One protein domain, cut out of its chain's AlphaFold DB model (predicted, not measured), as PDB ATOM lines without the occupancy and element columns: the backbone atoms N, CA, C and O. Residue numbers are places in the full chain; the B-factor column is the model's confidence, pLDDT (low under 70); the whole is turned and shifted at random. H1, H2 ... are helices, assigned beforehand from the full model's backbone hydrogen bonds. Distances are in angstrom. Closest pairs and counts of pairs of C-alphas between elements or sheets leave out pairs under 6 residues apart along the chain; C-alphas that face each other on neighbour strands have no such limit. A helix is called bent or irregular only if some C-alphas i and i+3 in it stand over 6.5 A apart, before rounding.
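Overview. This is residues 5 to 124 of the 141 residues of an uncharacterized protein of Serpula lacrymans var. lacrymans (strain S7.9) (UniProt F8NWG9). Three helices lie in a loose row, with the short H1 in the middle between the long H2 and H4, and the small helix H3 packs on H2 near the end of H2 at Gln 70. At the other end of H2, residues 27 to 33 and 35 to 41 stick out, the last six of these being the first residues of H2. The printed part has 120 residues with four named helices, in the order H1, H2, H3, H4, and no named strand; the class is all helix. The whole is loose, with a radius of gyration of the C-alphas of 19.1 A, and spans 60 by 30 by 23 A, only just elongated.

Arrangement. H2, residues 36 to 70, is the longest helix. H1, residues 5 to 19, touches it at a shallow tilt of 13 degrees, opposite ways, and the two form a helical hairpin. H2 touches H1 with residues 52 to 66 alone, and the closest C-alphas of the two, those of His 17 and Lys 52, are 5.7 A apart. H4, residues 97 to 123, touches H1 and runs the same way at a shallow tilt of 30 degrees; the closest C-alphas, those of Gly 15 and Gly 110, are 3.9 A apart. H3, residues 78 to 86, touches residues 64 to 68 of H2 alone, at a steep tilt of 60 degrees, opposite ways, with C-alphas of Thr 65 and Leu 84 closest at 6.2 A. The helix packing is only just mostly aligned, with 2 of 3 touching pairs at a shallow tilt. H2 and H4, H1 and H3, and H3 and H4 are apart. In H1 and H3 every O i to N i+4 pair is within hydrogen-bond range; in H2 it is 27 of 31, in H4 21 of 23.

Along the chain. H2 is 51.9 A long from C-alpha 36 at (48.225, -31.401, -23.889) to C-alpha 70 at (-2.754, -26.494, -32.480). It is neither bent nor irregular, but only just: C-alphas 66 and 69 are 6.5 A apart. H1 is 21.1 A long and begins with C-alpha 5 at (6.556, -21.508, -23.011). H4 is 38.5 A long and ends with C-alpha 123 at (41.268, -10.178, -26.709). H4 has a kink of 40 degrees near residue 117 and is irregular, with C-alphas 119 and 122 9.0 A apart. H3 is 12.6 A long.

Size, cuts and confidence. The C-alphas farthest apart, those of Gln 33 and Ser 74, are 61.1 A apart. The printed part has no cut. The link from H1 to H2, 16 residues, is long; those from H2 to H3 and from H3 to H4 are short. Mean pLDDT of the printed part is 85.4, and residues 25 to 34 and residue 37 are under 70.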
ATOM      1  N   LYS A   5       5.330 -20.705 -23.152       88.62
ATOM      2  CA  LYS A   5       6.556 -21.508 -23.011       88.62
ATOM      3  C   LYS A   5       7.502 -21.347 -24.200       88.62
ATOM      4  O   LYS A   5       8.713 -21.397 -24.010       88.62
ATOM      5  N   VAL A   6       6.959 -21.138 -25.400       90.81
ATOM      6  CA  VAL A   6       7.732 -21.032 -26.645       90.81
ATOM      7  C   VAL A   6       8.779 -19.912 -26.572       90.81
ATOM      8  O   VAL A   6       9.956 -20.216 -26.761       90.81
ATOM      9  N   PRO A   7       8.434 -18.647 -26.246       92.12
ATOM     10  CA  PRO A   7       9.441 -17.596 -26.138       92.12
ATOM     11  C   PRO A   7      10.474 -17.860 -25.032       92.12
ATOM     12  O   PRO A   7      11.639 -17.531 -25.236       92.12
ATOM     13  N   TYR A   8      10.107 -18.494 -23.909       91.88
ATOM     14  CA  TYR A   8      11.084 -18.859 -22.872       91.88
ATOM     15  C   TYR A   8      12.094 -19.903 -23.370       91.88
ATOM     16  O   TYR A   8      13.297 -19.694 -23.217       91.88
ATOM     17  N   LEU A   9      11.624 -20.971 -24.024       92.50
ATOM     18  CA  LEU A   9      12.476 -22.024 -24.594       92.50
ATOM     19  C   LEU A   9      13.413 -21.480 -25.680       92.50
ATOM     20  O   LEU A   9      14.593 -21.822 -25.721       92.50
ATOM     21  N   LEU A  10      12.904 -20.602 -26.548       93.00
ATOM     22  CA  LEU A  10      13.720 -19.971 -27.584       93.00
ATOM     23  C   LEU A  10      14.736 -18.994 -26.984       93.00
ATOM     24  O   LEU A  10      15.892 -18.981 -27.401       93.00
ATOM     25  N   SER A  11      14.337 -18.200 -25.987       93.25
ATOM     26  CA  SER A  11      15.230 -17.248 -25.321       93.25
ATOM     27  C   SER A  11      16.388 -17.954 -24.615       93.25
ATOM     28  O   SER A  11      17.541 -17.557 -24.798       93.25
ATOM     29  N   SER A  12      16.117 -19.047 -23.897       93.12
ATOM     30  CA  SER A  12      17.166 -19.834 -23.243       93.12
ATOM     31  C   SER A  12      18.067 -20.548 -24.254       93.12
ATOM     32  O   SER A  12      19.287 -20.568 -24.067       93.12
ATOM     33  N   ALA A  13      17.515 -21.045 -25.368       93.81
ATOM     34  CA  ALA A  13      18.301 -21.647 -26.447       93.81
ATOM     35  C   ALA A  13      19.237 -20.639 -27.125       93.81
ATOM     36  O   ALA A  13      20.400 -20.956 -27.392       93.81
ATOM     37  N   VAL A  14      18.770 -19.409 -27.357       93.56
ATOM     38  CA  VAL A  14      19.607 -18.310 -27.860       93.56
ATOM     39  C   VAL A  14      20.671 -17.931 -26.833       93.56
ATOM     40  O   VAL A  14      21.843 -17.836 -27.191       93.56
ATOM     41  N   GLY A  15      20.302 -17.774 -25.558       92.06
ATOM     42  CA  GLY A  15      21.244 -17.449 -24.486       92.06
ATOM     43  C   GLY A  15      22.389 -18.458 -24.395       92.06
ATOM     44  O   GLY A  15      23.561 -18.073 -24.386       92.06
ATOM     45  N   LEU A  16      22.067 -19.754 -24.427       92.25
ATOM     46  CA  LEU A  16      23.072 -20.814 -24.440       92.25
ATOM     47  C   LEU A  16      23.887 -20.825 -25.740       92.25
ATOM     48  O   LEU A  16      25.105 -20.988 -25.699       92.25
ATOM     49  N   HIS A  17      23.244 -20.614 -26.893       92.81
ATOM     50  CA  HIS A  17      23.943 -20.533 -28.176       92.81
ATOM     51  C   HIS A  17      25.015 -19.450 -28.138       92.81
ATOM     52  O   HIS A  17      26.157 -19.716 -28.515       92.81
ATOM     53  N   VAL A  18      24.667 -18.249 -27.675       90.06
ATOM     54  CA  VAL A  18      25.618 -17.141 -27.575       90.06
ATOM     55  C   VAL A  18      26.729 -17.489 -26.589       90.06
ATOM     56  O   VAL A  18      27.896 -17.371 -26.946       90.06
ATOM     57  N   ALA A  19      26.398 -18.019 -25.409       88.88
ATOM     58  CA  ALA A  19      27.379 -18.411 -24.395       88.88
ATOM     59  C   ALA A  19      28.364 -19.508 -24.841       88.88
ATOM     60  O   ALA A  19      29.449 -19.616 -24.270       88.88
ATOM     61  N   CYS A  20      27.984 -20.333 -25.816       87.00
ATOM     62  CA  CYS A  20      28.806 -21.409 -26.371       87.00
ATOM     63  C   CYS A  20      29.411 -21.065 -27.741       87.00
ATOM     64  O   CYS A  20      30.032 -21.927 -28.359       87.00
ATOM     65  N   THR A  21      29.231 -19.841 -28.243       85.88
ATOM     66  CA  THR A  21      29.811 -19.403 -29.518       85.88
ATOM     67  C   THR A  21      31.001 -18.498 -29.251       85.88
ATOM     68  O   THR A  21      30.865 -17.450 -28.627       85.88
ATOM     69  N   ALA A  22      32.176 -18.908 -29.723       79.19
ATOM     70  CA  ALA A  22      33.382 -18.106 -29.590       79.19
ATOM     71  C   ALA A  22      33.238 -16.795 -30.394       79.19
ATOM     72  O   ALA A  22      32.883 -16.857 -31.573       79.19
ATOM     73  N   PRO A  23      33.541 -15.623 -29.807       75.25
ATOM     74  CA  PRO A  23      33.396 -14.335 -30.491       75.25
ATOM     75  C   PRO A  23      34.478 -14.061 -31.547       75.25
ATOM     76  O   PRO A  23      34.347 -13.118 -32.322       75.25
ATOM     77  N   GLY A  24      35.536 -14.873 -31.610       70.31
ATOM     78  CA  GLY A  24      36.583 -14.743 -32.617       70.31
ATOM     79  C   GLY A  24      37.467 -15.983 -32.727       70.31
ATOM     80  O   GLY A  24      37.629 -16.738 -31.764       70.31
ATOM     81  N   ALA A  25      38.052 -16.175 -33.908       65.81
ATOM     82  CA  ALA A  25      39.112 -17.151 -34.145       65.81
ATOM     83  C   ALA A  25      40.491 -16.476 -33.975       65.81
ATOM     84  O   ALA A  25      40.636 -15.311 -34.362       65.81
ATOM     85  N   PRO A  26      41.487 -17.143 -33.364       62.56
ATOM     86  CA  PRO A  26      42.872 -16.667 -33.378       62.56
ATOM     87  C   PRO A  26      43.472 -16.793 -34.788       62.56
ATOM     88  O   PRO A  26      43.110 -17.705 -35.534       62.56
ATOM     89  N   SER A  27      44.384 -15.891 -35.163       62.19
ATOM     90  CA  SER A  27      45.206 -16.066 -36.373       62.19
ATOM     91  C   SER A  27      46.217 -17.198 -36.169       62.19
ATOM     92  O   SER A  27      46.661 -17.415 -35.041       62.19
ATOM     93  N   SER A  28      46.605 -17.909 -37.239       60.53
ATOM     94  CA  SER A  28      47.533 -19.058 -37.150       60.53
ATOM     95  C   SER A  28      48.855 -18.718 -36.467       60.53
ATOM     96  O   SER A  28      49.427 -19.568 -35.796       60.53
ATOM     97  N   ASP A  29      49.289 -17.466 -36.593       61.19
ATOM     98  CA  ASP A  29      50.579 -16.980 -36.102       61.19
ATOM     99  C   ASP A  29      50.565 -16.642 -34.598       61.19
ATOM    100  O   ASP A  29      51.605 -16.331 -34.022       61.19
ATOM    101  N   GLU A  30      49.394 -16.687 -33.952       59.97
ATOM    102  CA  GLU A  30      49.196 -16.394 -32.519       59.97
ATOM    103  C   GLU A  30      48.914 -17.659 -31.687       59.97
ATOM    104  O   GLU A  30      48.665 -17.578 -30.479       59.97
ATOM    105  N   VAL A  31      48.917 -18.834 -32.327       62.28
ATOM    106  CA  VAL A  31      48.686 -20.122 -31.666       62.28
ATOM    107  C   VAL A  31      49.993 -20.584 -31.019       62.28
ATOM    108  O   VAL A  31      50.987 -20.832 -31.700       62.28
ATOM    109  N   ILE A  32      49.990 -20.679 -29.689       64.50
ATOM    110  CA  ILE A  32      51.114 -21.203 -28.904       64.50
ATOM    111  C   ILE A  32      51.255 -22.714 -29.186       64.50
ATOM    112  O   ILE A  32      50.332 -23.359 -29.683       64.50
ATOM    113  N   GLN A  33      52.448 -23.276 -28.971       62.81
ATOM    114  CA  GLN A  33      52.722 -24.684 -29.267       62.81
ATOM    115  C   GLN A  33      51.763 -25.640 -28.546       62.81
ATOM    116  O   GLN A  33      51.634 -25.560 -27.322       62.81
ATOM    117  N   LEU A  34      51.215 -26.601 -29.314       64.62
ATOM    118  CA  LEU A  34      50.248 -27.616 -28.878       64.62
ATOM    119  C   LEU A  34      50.710 -28.344 -27.612       64.62
ATOM    120  O   LEU A  34      51.373 -29.378 -27.648       64.62
ATOM    121  N   THR A  35      50.282 -27.818 -26.474       75.25
ATOM    122  CA  THR A  35      50.444 -28.463 -25.172       75.25
ATOM    123  C   THR A  35      49.259 -29.422 -24.957       75.25
ATOM    124  O   THR A  35      48.166 -29.145 -25.456       75.25
ATOM    125  N   PRO A  36      49.368 -30.521 -24.180       72.56
ATOM    126  CA  PRO A  36      48.225 -31.401 -23.889       72.56
ATOM    127  C   PRO A  36      46.983 -30.653 -23.368       72.56
ATOM    128  O   PRO A  36      45.846 -30.988 -23.701       72.56
ATOM    129  N   ARG A  37      47.205 -29.565 -22.619       68.62
ATOM    130  CA  ARG A  37      46.159 -28.640 -22.163       68.62
ATOM    131  C   ARG A  37      45.432 -27.935 -23.317       68.62
ATOM    132  O   ARG A  37      44.228 -27.724 -23.231       68.62
ATOM    133  N   GLU A  38      46.126 -27.579 -24.391       71.81
ATOM    134  CA  GLU A  38      45.523 -26.947 -25.572       71.81
ATOM    135  C   GLU A  38      44.741 -27.939 -26.428       71.81
ATOM    136  O   GLU A  38      43.700 -27.579 -26.976       71.81
ATOM    137  N   ILE A  39      45.181 -29.198 -26.491       73.94
ATOM    138  CA  ILE A  39      44.403 -30.278 -27.114       73.94
ATOM    139  C   ILE A  39      43.090 -30.477 -26.348       73.94
ATOM    140  O   ILE A  39      42.022 -30.523 -26.960       73.94
ATOM    141  N   PHE A  40      43.145 -30.501 -25.012       76.50
ATOM    142  CA  PHE A  40      41.945 -30.530 -24.171       76.50
ATOM    143  C   PHE A  40      41.034 -29.320 -24.433       76.50
ATOM    144  O   PHE A  40      39.837 -29.489 -24.664       76.50
ATOM    145  N   LEU A  41      41.594 -28.105 -24.490       73.44
ATOM    146  CA  LEU A  41      40.845 -26.882 -24.814       73.44
ATOM    147  C   LEU A  41      40.222 -26.932 -26.218       73.44
ATOM    148  O   LEU A  41      39.071 -26.538 -26.379       73.44
ATOM    149  N   ARG A  42      40.899 -27.480 -27.233       71.12
ATOM    150  CA  ARG A  42      40.285 -27.738 -28.549       71.12
ATOM    151  C   ARG A  42      39.131 -28.737 -28.460       71.12
ATOM    152  O   ARG A  42      38.101 -28.515 -29.092       71.12
ATOM    153  N   GLY A  43      39.252 -29.774 -27.632       73.38
ATOM    154  CA  GLY A  43      38.150 -30.691 -27.321       73.38
ATOM    155  C   GLY A  43      36.916 -29.974 -26.757       73.38
ATOM    156  O   GLY A  43      35.786 -30.323 -27.098       73.38
ATOM    157  N   THR A  44      37.106 -28.896 -25.986       74.88
ATOM    158  CA  THR A  44      35.980 -28.089 -25.480       74.88
ATOM    159  C   THR A  44      35.203 -27.360 -26.586       74.88
ATOM    160  O   THR A  44      34.009 -27.104 -26.423       74.88
ATOM    161  N   ALA A  45      35.808 -27.088 -27.749       77.31
ATOM    162  CA  ALA A  45      35.099 -26.510 -28.898       77.31
ATOM    163  C   ALA A  45      34.104 -27.506 -29.530       77.31
ATOM    164  O   ALA A  45      32.999 -27.138 -29.937       77.31
ATOM    165  N   ILE A  46      34.468 -28.791 -29.566       81.88
ATOM    166  CA  ILE A  46      33.567 -29.865 -30.007       81.88
ATOM    167  C   ILE A  46      32.437 -30.023 -28.990       81.88
ATOM    168  O   ILE A  46      31.268 -30.062 -29.365       81.88
ATOM    169  N   LEU A  47      32.777 -30.035 -27.699       85.38
ATOM    170  CA  LEU A  47      31.797 -30.143 -26.621       85.38
ATOM    171  C   LEU A  47      30.785 -28.989 -26.640       85.38
ATOM    172  O   LEU A  47      29.584 -29.223 -26.549       85.38
ATOM    173  N   THR A  48      31.242 -27.747 -26.802       86.12
ATOM    174  CA  THR A  48      30.352 -26.575 -26.901       86.12
ATOM    175  C   THR A  48      29.443 -26.653 -28.125       86.12
ATOM    176  O   THR A  48      28.258 -26.339 -28.022       86.12
ATOM    177  N   SER A  49      29.946 -27.146 -29.258       86.56
ATOM    178  CA  SER A  49      29.129 -27.392 -30.454       86.56
ATOM    179  C   SER A  49      28.077 -28.485 -30.224       86.56
ATOM    180  O   SER A  49      26.918 -28.307 -30.598       86.56
ATOM    181  N   ALA A  50      28.447 -29.579 -29.552       90.19
ATOM    182  CA  ALA A  50      27.526 -30.655 -29.192       90.19
ATOM    183  C   ALA A  50      26.431 -30.168 -28.230       90.19
ATOM    184  O   ALA A  50      25.251 -30.404 -28.479       90.19
ATOM    185  N   ILE A  51      26.798 -29.409 -27.191       90.12
ATOM    186  CA  ILE A  51      25.850 -28.810 -26.237       90.12
ATOM    187  C   ILE A  51      24.849 -27.905 -26.963       90.12
ATOM    188  O   ILE A  51      23.647 -28.017 -26.723       90.12
ATOM    189  N   LYS A  52      25.316 -27.055 -27.890       91.69
ATOM    190  CA  LYS A  52      24.436 -26.218 -28.724       91.69
ATOM    191  C   LYS A  52      23.433 -27.071 -29.494       91.69
ATOM    192  O   LYS A  52      22.243 -26.771 -29.464       91.69
ATOM    193  N   GLY A  53      23.914 -28.118 -30.166       91.25
ATOM    194  CA  GLY A  53      23.077 -29.033 -30.938       91.25
ATOM    195  C   GLY A  53      22.018 -29.707 -30.070       91.25
ATOM    196  O   GLY A  53      20.832 -29.598 -30.364       91.25
ATOM    197  N   CYS A  54      22.423 -30.328 -28.961       91.88
ATOM    198  CA  CYS A  54      21.509 -30.996 -28.035       91.88
ATOM    199  C   CYS A  54      20.445 -30.044 -27.483       91.88
ATOM    200  O   CYS A  54      19.268 -30.399 -27.437       91.88
ATOM    201  N   PHE A  55      20.836 -28.827 -27.097       92.62
ATOM    202  CA  PHE A  55      19.898 -27.866 -26.531       92.62
ATOM    203  C   PHE A  55      18.905 -27.342 -27.573       92.62
ATOM    204  O   PHE A  55      17.714 -27.255 -27.289       92.62
ATOM    205  N   TRP A  56      19.361 -27.056 -28.798       94.12
ATOM    206  CA  TRP A  56      18.473 -26.670 -29.897       94.12
ATOM    207  C   TRP A  56      17.526 -27.797 -30.302       94.12
ATOM    208  O   TRP A  56      16.348 -27.536 -30.525       94.12
ATOM    209  N   LEU A  57      18.004 -29.042 -30.357       93.06
ATOM    210  CA  LEU A  57      17.156 -30.202 -30.636       93.06
ATOM    211  C   LEU A  57      16.071 -30.371 -29.567       93.06
ATOM    212  O   LEU A  57      14.907 -30.562 -29.913       93.06
ATOM    213  N   GLY A  58      16.428 -30.240 -28.286       91.06
ATOM    214  CA  GLY A  58      15.466 -30.276 -27.184       91.06
ATOM    215  C   GLY A  58      14.443 -29.141 -27.265       91.06
ATOM    216  O   GLY A  58      13.240 -29.396 -27.239       91.06
ATOM    217  N   ALA A  59      14.908 -27.901 -27.443       92.69
ATOM    218  CA  ALA A  59      14.045 -26.726 -27.532       92.69
ATOM    219  C   ALA A  59      13.088 -26.799 -28.731       92.69
ATOM    220  O   ALA A  59      11.895 -26.555 -28.576       92.69
ATOM    221  N   LEU A  60      13.574 -27.173 -29.920       92.38
ATOM    222  CA  LEU A  60      12.735 -27.319 -31.114       92.38
ATOM    223  C   LEU A  60      11.769 -28.496 -31.000       92.38
ATOM    224  O   LEU A  60      10.624 -28.376 -31.431       92.38
ATOM    225  N   GLY A  61      12.204 -29.609 -30.404       91.88
ATOM    226  CA  GLY A  61      11.336 -30.749 -30.123       91.88
ATOM    227  C   GLY A  61      10.168 -30.348 -29.227       91.88
ATOM    228  O   GLY A  61       9.014 -30.591 -29.572       91.88
ATOM    229  N   GLU A  62      10.449 -29.657 -28.123       91.00
ATOM    230  CA  GLU A  62       9.428 -29.201 -27.175       91.00
ATOM    231  C   GLU A  62       8.530 -28.092 -27.749       91.00
ATOM    232  O   GLU A  62       7.320 -28.087 -27.541       91.00
ATOM    233  N   VAL A  63       9.077 -27.181 -28.554       91.94
ATOM    234  CA  VAL A  63       8.261 -26.218 -29.308       91.94
ATOM    235  C   VAL A  63       7.351 -26.946 -30.305       91.94
ATOM    236  O   VAL A  63       6.174 -26.601 -30.435       91.94
ATOM    237  N   GLY A  64       7.853 -27.994 -30.961       90.31
ATOM    238  CA  GLY A  64       7.079 -28.846 -31.859       90.31
ATOM    239  C   GLY A  64       5.895 -29.513 -31.160       90.31
ATOM    240  O   GLY A  64       4.777 -29.455 -31.674       90.31
ATOM    241  N   THR A  65       6.091 -30.073 -29.964       91.31
ATOM    242  CA  THR A  65       5.003 -30.701 -29.190       91.31
ATOM    243  C   THR A  65       3.956 -29.705 -28.685       91.31
ATOM    244  O   THR A  65       2.830 -30.112 -28.392       91.31
ATOM    245  N   ILE A  66       4.277 -28.407 -28.622       90.50
ATOM    246  CA  ILE A  66       3.331 -27.329 -28.292       90.50
ATOM    247  C   ILE A  66       2.557 -26.853 -29.532       90.50
ATOM    248  O   ILE A  66       1.356 -26.594 -29.430       90.50
ATOM    249  N   ILE A  67       3.227 -26.717 -30.685       89.88
ATOM    250  CA  ILE A  67       2.655 -26.124 -31.908       89.88
ATOM    251  C   ILE A  67       1.854 -27.139 -32.729       89.88
ATOM    252  O   ILE A  67       0.743 -26.825 -33.154       89.88
ATOM    253  N   LEU A  68       2.381 -28.350 -32.958       88.50
ATOM    254  CA  LEU A  68       1.739 -29.353 -33.825       88.50
ATOM    255  C   LEU A  68       0.281 -29.659 -33.429       88.50
ATOM    256  O   LEU A  68      -0.561 -29.698 -34.323       88.50
ATOM    257  N   PRO A  69      -0.066 -29.810 -32.135       87.56
ATOM    258  CA  PRO A  69      -1.450 -30.058 -31.722       87.56
ATOM    259  C   PRO A  69      -2.417 -28.888 -31.964       87.56
ATOM    260  O   PRO A  69      -3.625 -29.082 -31.880       87.56
ATOM    261  N   GLN A  70      -1.916 -27.673 -32.218       87.19
ATOM    262  CA  GLN A  70      -2.754 -26.494 -32.480       87.19
ATOM    263  C   GLN A  70      -3.133 -26.351 -33.953       87.19
ATOM    264  O   GLN A  70      -4.035 -25.585 -34.292       87.19
ATOM    265  N   ILE A  71      -2.442 -27.067 -34.839       86.81
ATOM    266  CA  ILE A  71      -2.720 -27.037 -36.268       86.81
ATOM    267  C   ILE A  71      -3.847 -28.041 -36.556       86.81
ATOM    268  O   ILE A  71      -3.783 -29.180 -36.088       86.81
ATOM    269  N   PRO A  72      -4.881 -27.663 -37.331       86.00
ATOM    270  CA  PRO A  72      -5.947 -28.583 -37.697       86.00
ATOM    271  C   PRO A  72      -5.387 -29.834 -38.392       86.00
ATOM    272  O   PRO A  72      -4.546 -29.700 -39.288       86.00
ATOM    273  N   PRO A  73      -5.884 -31.040 -38.064       80.56
ATOM    274  CA  PRO A  73      -5.367 -32.287 -38.624       80.56
ATOM    275  C   PRO A  73      -5.507 -32.367 -40.150       80.56
ATOM    276  O   PRO A  73      -4.713 -33.035 -40.801       80.56
ATOM    277  N   SER A  74      -6.450 -31.622 -40.739       84.06
ATOM    278  CA  SER A  74      -6.641 -31.506 -42.191       84.06
ATOM    279  C   SER A  74      -5.499 -30.805 -42.934       84.06
ATOM    280  O   SER A  74      -5.415 -30.917 -44.153       84.06
ATOM    281  N   LYS A  75      -4.627 -30.074 -42.227       86.25
ATOM    282  CA  LYS A  75      -3.484 -29.352 -42.809       86.25
ATOM    283  C   LYS A  75      -2.136 -30.000 -42.487       86.25
ATOM    284  O   LYS A  75      -1.104 -29.475 -42.899       86.25
ATOM    285  N   LEU A  76      -2.128 -31.102 -41.738       85.75
ATOM    286  CA  LEU A  76      -0.908 -31.762 -41.280       85.75
ATOM    287  C   LEU A  76      -0.620 -33.014 -42.117       85.75
ATOM    288  O   LEU A  76      -1.505 -33.854 -42.286       85.75
ATOM    289  N   PRO A  77       0.618 -33.193 -42.605       89.50
ATOM    290  CA  PRO A  77       1.006 -34.439 -43.247       89.50
ATOM    291  C   PRO A  77       1.059 -35.587 -42.217       89.50
ATOM    292  O   PRO A  77       1.353 -35.345 -41.043       89.50
ATOM    293  N   PRO A  78       0.876 -36.855 -42.636       87.00
ATOM    294  CA  PRO A  78       0.982 -38.021 -41.750       87.00
ATOM    295  C   PRO A  78       2.309 -38.087 -40.976       87.00
ATOM    296  O   PRO A  78       2.344 -38.494 -39.815       87.00
ATOM    297  N   SER A  79       3.400 -37.620 -41.593       88.06
ATOM    298  CA  SER A  79       4.727 -37.539 -40.975       88.06
ATOM    299  C   SER A  79       4.763 -36.648 -39.732       88.06
ATOM    300  O   SER A  79       5.512 -36.947 -38.804       88.06
ATOM    301  N   ALA A  80       3.937 -35.601 -39.665       85.88
ATOM    302  CA  ALA A  80       3.868 -34.724 -38.501       85.88
ATOM    303  C   ALA A  80       3.276 -35.443 -37.279       85.88
ATOM    304  O   ALA A  80       3.749 -35.248 -36.163       85.88
ATOM    305  N   PHE A  81       2.302 -36.335 -37.479       85.88
ATOM    306  CA  PHE A  81       1.752 -37.154 -36.396       85.88
ATOM    307  C   PHE A  81       2.752 -38.205 -35.908       85.88
ATOM    308  O   PHE A  81       2.895 -38.401 -34.700       85.88
ATOM    309  N   THR A  82       3.493 -38.836 -36.826       88.88
ATOM    310  CA  THR A  82       4.587 -39.755 -36.474       88.88
ATOM    311  C   THR A  82       5.674 -39.038 -35.680       88.88
ATOM    312  O   THR A  82       6.124 -39.552 -34.658       88.88
ATOM    313  N   LEU A  83       6.050 -37.828 -36.101       87.69
ATOM    314  CA  LEU A  83       7.014 -36.989 -35.395       87.69
ATOM    315  C   LEU A  83       6.509 -36.598 -34.001       87.69
ATOM    316  O   LEU A  83       7.240 -36.750 -33.029       87.69
ATOM    317  N   LEU A  84       5.254 -36.158 -33.879       88.56
ATOM    318  CA  LEU A  84       4.651 -35.816 -32.589       88.56
ATOM    319  C   LEU A  84       4.667 -37.011 -31.629       88.56
ATOM    320  O   LEU A  84       4.996 -36.853 -30.456       88.56
ATOM    321  N   LYS A  85       4.364 -38.215 -32.127       88.62
ATOM    322  CA  LYS A  85       4.433 -39.449 -31.337       88.62
ATOM    323  C   LYS A  85       5.871 -39.788 -30.935       88.62
ATOM    324  O   LYS A  85       6.096 -40.154 -29.786       88.62
ATOM    325  N   ALA A  86       6.834 -39.632 -31.844       89.00
ATOM    326  CA  ALA A  86       8.255 -39.846 -31.563       89.00
ATOM    327  C   ALA A  86       8.808 -38.858 -30.518       89.00
ATOM    328  O   ALA A  86       9.674 -39.224 -29.730       89.00
ATOM    329  N   LEU A  87       8.273 -37.635 -30.472       87.00
ATOM    330  CA  LEU A  87       8.615 -36.607 -29.483       87.00
ATOM    331  C   LEU A  87       7.913 -36.788 -28.121       87.00
ATOM    332  O   LEU A  87       8.113 -35.973 -27.225       87.00
ATOM    333  N   GLY A  88       7.106 -37.841 -27.945       85.75
ATOM    334  CA  GLY A  88       6.406 -38.132 -26.685       85.75
ATOM    335  C   GLY A  88       4.981 -37.575 -26.586       85.75
ATOM    336  O   GLY A  88       4.358 -37.685 -25.534       85.75
ATOM    337  N   GLY A  89       4.435 -37.033 -27.677       86.81
ATOM    338  CA  GLY A  89       3.066 -36.522 -27.759       86.81
ATOM    339  C   GLY A  89       2.931 -35.022 -27.462       86.81
ATOM    340  O   GLY A  89       3.931 -34.322 -27.306       86.81
ATOM    341  N   PRO A  90       1.690 -34.498 -27.422       87.06
ATOM    342  CA  PRO A  90       1.418 -33.110 -27.049       87.06
ATOM    343  C   PRO A  90       1.992 -32.770 -25.668       87.06
ATOM    344  O   PRO A  90       1.774 -33.514 -24.712       87.06
ATOM    345  N   ASP A  91       2.669 -31.628 -25.534       86.62
ATOM    346  CA  ASP A  91       3.152 -31.175 -24.223       86.62
ATOM    347  C   ASP A  91       1.964 -30.820 -23.331       86.62
ATOM    348  O   ASP A  91       1.295 -29.834 -23.601       86.62
ATOM    349  N   THR A  92       1.710 -31.589 -22.269       84.75
ATOM    350  CA  THR A  92       0.632 -31.337 -21.292       84.75
ATOM    351  C   THR A  92       1.113 -30.742 -19.977       84.75
ATOM    352  O   THR A  92       0.314 -30.474 -19.076       84.75
ATOM    353  N   ARG A  93       2.422 -30.514 -19.846       85.44
ATOM    354  CA  ARG A  93       3.035 -30.141 -18.573       85.44
ATOM    355  C   ARG A  93       2.646 -28.705 -18.193       85.44
ATOM    356  O   ARG A  93       2.726 -27.813 -19.043       85.44
ATOM    357  N   PRO A  94       2.279 -28.423 -16.935       87.25
ATOM    358  CA  PRO A  94       2.055 -27.053 -16.485       87.25
ATOM    359  C   PRO A  94       3.369 -26.262 -16.448       87.25
ATOM    360  O   PRO A  94       4.465 -26.827 -16.430       87.25
ATOM    361  N   ILE A  95       3.266 -24.933 -16.437       88.69
ATOM    362  CA  ILE A  95       4.422 -24.067 -16.182       88.69
ATOM    363  C   ILE A  95       4.699 -24.103 -14.684       88.69
ATOM    364  O   ILE A  95       3.859 -23.702 -13.885       88.69
ATOM    365  N   THR A  96       5.878 -24.587 -14.311       91.12
ATOM    366  CA  THR A  96       6.333 -24.591 -12.922       91.12
ATOM    367  C   THR A  96       7.171 -23.349 -12.633       91.12
ATOM    368  O   THR A  96       7.784 -22.766 -13.530       91.12
ATOM    369  N   VAL A  97       7.257 -22.961 -11.360       91.56
ATOM    370  CA  VAL A  97       8.165 -21.884 -10.928       91.56
ATOM    371  C   VAL A  97       9.610 -22.221 -11.306       91.56
ATOM    372  O   VAL A  97      10.325 -21.371 -11.828       91.56
ATOM    373  N   ALA A  98      10.013 -23.486 -11.145       92.44
ATOM    374  CA  ALA A  98      11.336 -23.965 -11.539       92.44
ATOM    375  C   ALA A  98      11.621 -23.760 -13.037       92.44
ATOM    376  O   ALA A  98      12.728 -23.365 -13.396       92.44
ATOM    377  N   PHE A  99      10.628 -23.962 -13.913       90.88
ATOM    378  CA  PHE A  99      10.771 -23.704 -15.348       90.88
ATOM    379  C   PHE A  99      11.057 -22.225 -15.638       90.88
ATOM    380  O   PHE A  99      11.955 -21.915 -16.424       90.88
ATOM    381  N   LEU A 100      10.313 -21.317 -14.998       92.44
ATOM    382  CA  LEU A 100      10.472 -19.873 -15.189       92.44
ATOM    383  C   LEU A 100      11.822 -19.385 -14.662       92.44
ATOM    384  O   LEU A 100      12.549 -18.692 -15.374       92.44
ATOM    385  N   VAL A 101      12.180 -19.787 -13.442       94.94
ATOM    386  CA  VAL A 101      13.461 -19.436 -12.814       94.94
ATOM    387  C   VAL A 101      14.625 -20.002 -13.632       94.94
ATOM    388  O   VAL A 101      15.552 -19.277 -13.969       94.94
ATOM    389  N   GLY A 102      14.556 -21.268 -14.046       92.50
ATOM    390  CA  GLY A 102      15.599 -21.886 -14.865       92.50
ATOM    391  C   GLY A 102      15.807 -21.167 -16.200       92.50
ATOM    392  O   GLY A 102      16.933 -20.801 -16.536       92.50
ATOM    393  N   ASN A 103      14.730 -20.895 -16.946       92.94
ATOM    394  CA  ASN A 103      14.836 -20.212 -18.241       92.94
ATOM    395  C   ASN A 103      15.353 -18.777 -18.106       92.94
ATOM    396  O   ASN A 103      16.154 -18.337 -18.934       92.94
ATOM    397  N   THR A 104      14.921 -18.051 -17.074       93.06
ATOM    398  CA  THR A 104      15.392 -16.680 -16.830       93.06
ATOM    399  C   THR A 104      16.869 -16.654 -16.455       93.06
ATOM    400  O   THR A 104      17.612 -15.870 -17.042       93.06
ATOM    401  N   LEU A 105      17.331 -17.557 -15.583       94.19
ATOM    402  CA  LEU A 105      18.751 -17.672 -15.231       94.19
ATOM    403  C   LEU A 105      19.622 -18.022 -16.443       94.19
ATOM    404  O   LEU A 105      20.664 -17.401 -16.641       94.19
ATOM    405  N   VAL A 106      19.197 -18.979 -17.275       93.88
ATOM    406  CA  VAL A 106      19.946 -19.363 -18.487       93.88
ATOM    407  C   VAL A 106      20.028 -18.198 -19.471       93.88
ATOM    408  O   VAL A 106      21.104 -17.897 -19.989       93.88
ATOM    409  N   SER A 107      18.912 -17.506 -19.696       93.31
ATOM    410  CA  SER A 107      18.860 -16.361 -20.611       93.31
ATOM    411  C   SER A 107      19.727 -15.205 -20.105       93.31
ATOM    412  O   SER A 107      20.501 -14.629 -20.869       93.31
ATOM    413  N   PHE A 108      19.669 -14.915 -18.801       94.69
ATOM    414  CA  PHE A 108      20.501 -13.899 -18.160       94.69
ATOM    415  C   PHE A 108      21.993 -14.249 -18.223       94.69
ATOM    416  O   PHE A 108      22.807 -13.407 -18.596       94.69
ATOM    417  N   GLY A 109      22.362 -15.502 -17.944       92.62
ATOM    418  CA  GLY A 109      23.743 -15.970 -18.070       92.62
ATOM    419  C   GLY A 109      24.272 -15.869 -19.504       92.62
ATOM    420  O   GLY A 109      25.418 -15.470 -19.716       92.62
ATOM    421  N   GLY A 110      23.427 -16.166 -20.496       92.31
ATOM    422  CA  GLY A 110      23.737 -15.964 -21.911       92.31
ATOM    423  C   GLY A 110      23.979 -14.499 -22.269       92.31
ATOM    424  O   GLY A 110      24.957 -14.177 -22.945       92.31
ATOM    425  N   PHE A 111      23.138 -13.599 -21.759       93.00
ATOM    426  CA  PHE A 111      23.311 -12.157 -21.928       93.00
ATOM    427  C   PHE A 111      24.596 -11.641 -21.267       93.00
ATOM    428  O   PHE A 111      25.336 -10.873 -21.879       93.00
ATOM    429  N   LEU A 112      24.906 -12.097 -20.053       93.19
ATOM    430  CA  LEU A 112      26.139 -11.731 -19.357       93.19
ATOM    431  C   LEU A 112      27.367 -12.190 -20.151       93.19
ATOM    432  O   LEU A 112      28.263 -11.394 -20.420       93.19
ATOM    433  N   ARG A 113      27.375 -13.446 -20.619       91.06
ATOM    434  CA  ARG A 113      28.430 -13.974 -21.504       91.06
ATOM    435  C   ARG A 113      28.591 -13.121 -22.760       91.06
ATOM    436  O   ARG A 113      29.717 -12.793 -23.125       91.06
ATOM    437  N   TRP A 114      27.486 -12.730 -23.388       90.94
ATOM    438  CA  TRP A 114      27.503 -11.850 -24.553       90.94
ATOM    439  C   TRP A 114      28.144 -10.489 -24.254       90.94
ATOM    440  O   TRP A 114      28.994 -10.033 -25.021       90.94
ATOM    441  N   GLN A 115      27.799  -9.866 -23.125       91.06
ATOM    442  CA  GLN A 115      28.408  -8.605 -22.692       91.06
ATOM    443  C   GLN A 115      29.910  -8.758 -22.443       91.06
ATOM    444  O   GLN A 115      30.692  -7.926 -22.906       91.06
ATOM    445  N   CYS A 116      30.343  -9.846 -21.798       88.62
ATOM    446  CA  CYS A 116      31.766 -10.138 -21.622       88.62
ATOM    447  C   CYS A 116      32.480 -10.276 -22.971       88.62
ATOM    448  O   CYS A 116      33.539  -9.688 -23.168       88.62
ATOM    449  N   TYR A 117      31.894 -11.002 -23.926       89.44
ATOM    450  CA  TYR A 117      32.470 -11.170 -25.263       89.44
ATOM    451  C   TYR A 117      32.572  -9.854 -26.024       89.44
ATOM    452  O   TYR A 117      33.574  -9.608 -26.691       89.44
ATOM    453  N   ARG A 118      31.576  -8.980 -25.885       87.69
ATOM    454  CA  ARG A 118      31.600  -7.645 -26.484       87.69
ATOM    455  C   ARG A 118      32.646  -6.737 -25.835       87.69
ATOM    456  O   ARG A 118      33.294  -5.967 -26.536       87.69
ATOM    457  N   THR A 119      32.820  -6.849 -24.521       88.31
ATOM    458  CA  THR A 119      33.762  -6.040 -23.735       88.31
ATOM    459  C   THR A 119      35.212  -6.462 -23.970       88.31
ATOM    460  O   THR A 119      36.082  -5.620 -24.183       88.31
ATOM    461  N   LEU A 120      35.477  -7.770 -23.983       86.81
ATOM    462  CA  LEU A 120      36.799  -8.326 -24.272       86.81
ATOM    463  C   LEU A 120      37.140  -8.234 -25.767       86.81
ATOM    464  O   LEU A 120      38.306  -8.073 -26.133       86.81
ATOM    465  N   GLY A 121      36.130  -8.323 -26.637       84.94
ATOM    466  CA  GLY A 121      36.262  -8.187 -28.082       84.94
ATOM    467  C   GLY A 121      37.338  -9.108 -28.650       84.94
ATOM    468  O   GLY A 121      37.322 -10.321 -28.445       84.94
ATOM    469  N   ARG A 122      38.317  -8.515 -29.343       78.69
ATOM    470  CA  ARG A 122      39.421  -9.254 -29.972       78.69
ATOM    471  C   ARG A 122      40.361  -9.943 -28.977       78.69
ATOM    472  O   ARG A 122      41.161 -10.754 -29.414       78.69
ATOM    473  N   PHE A 123      40.333  -9.610 -27.688       80.00
ATOM    474  CA  PHE A 123      41.268 -10.178 -26.709       80.00
ATOM    475  C   PHE A 123      40.824 -11.539 -26.167       80.00
ATOM    476  O   PHE A 123      41.602 -12.206 -25.491       80.00
ATOM    477  N   PHE A 124      39.598 -11.973 -26.472       80.88
ATOM    478  CA  PHE A 124      39.063 -13.234 -25.981       80.88
ATOM    479  C   PHE A 124      38.806 -14.235 -27.106       80.88
ATOM    480  O   PHE A 124      38.076 -13.978 -28.063       80.88
TER     481      PHE A 124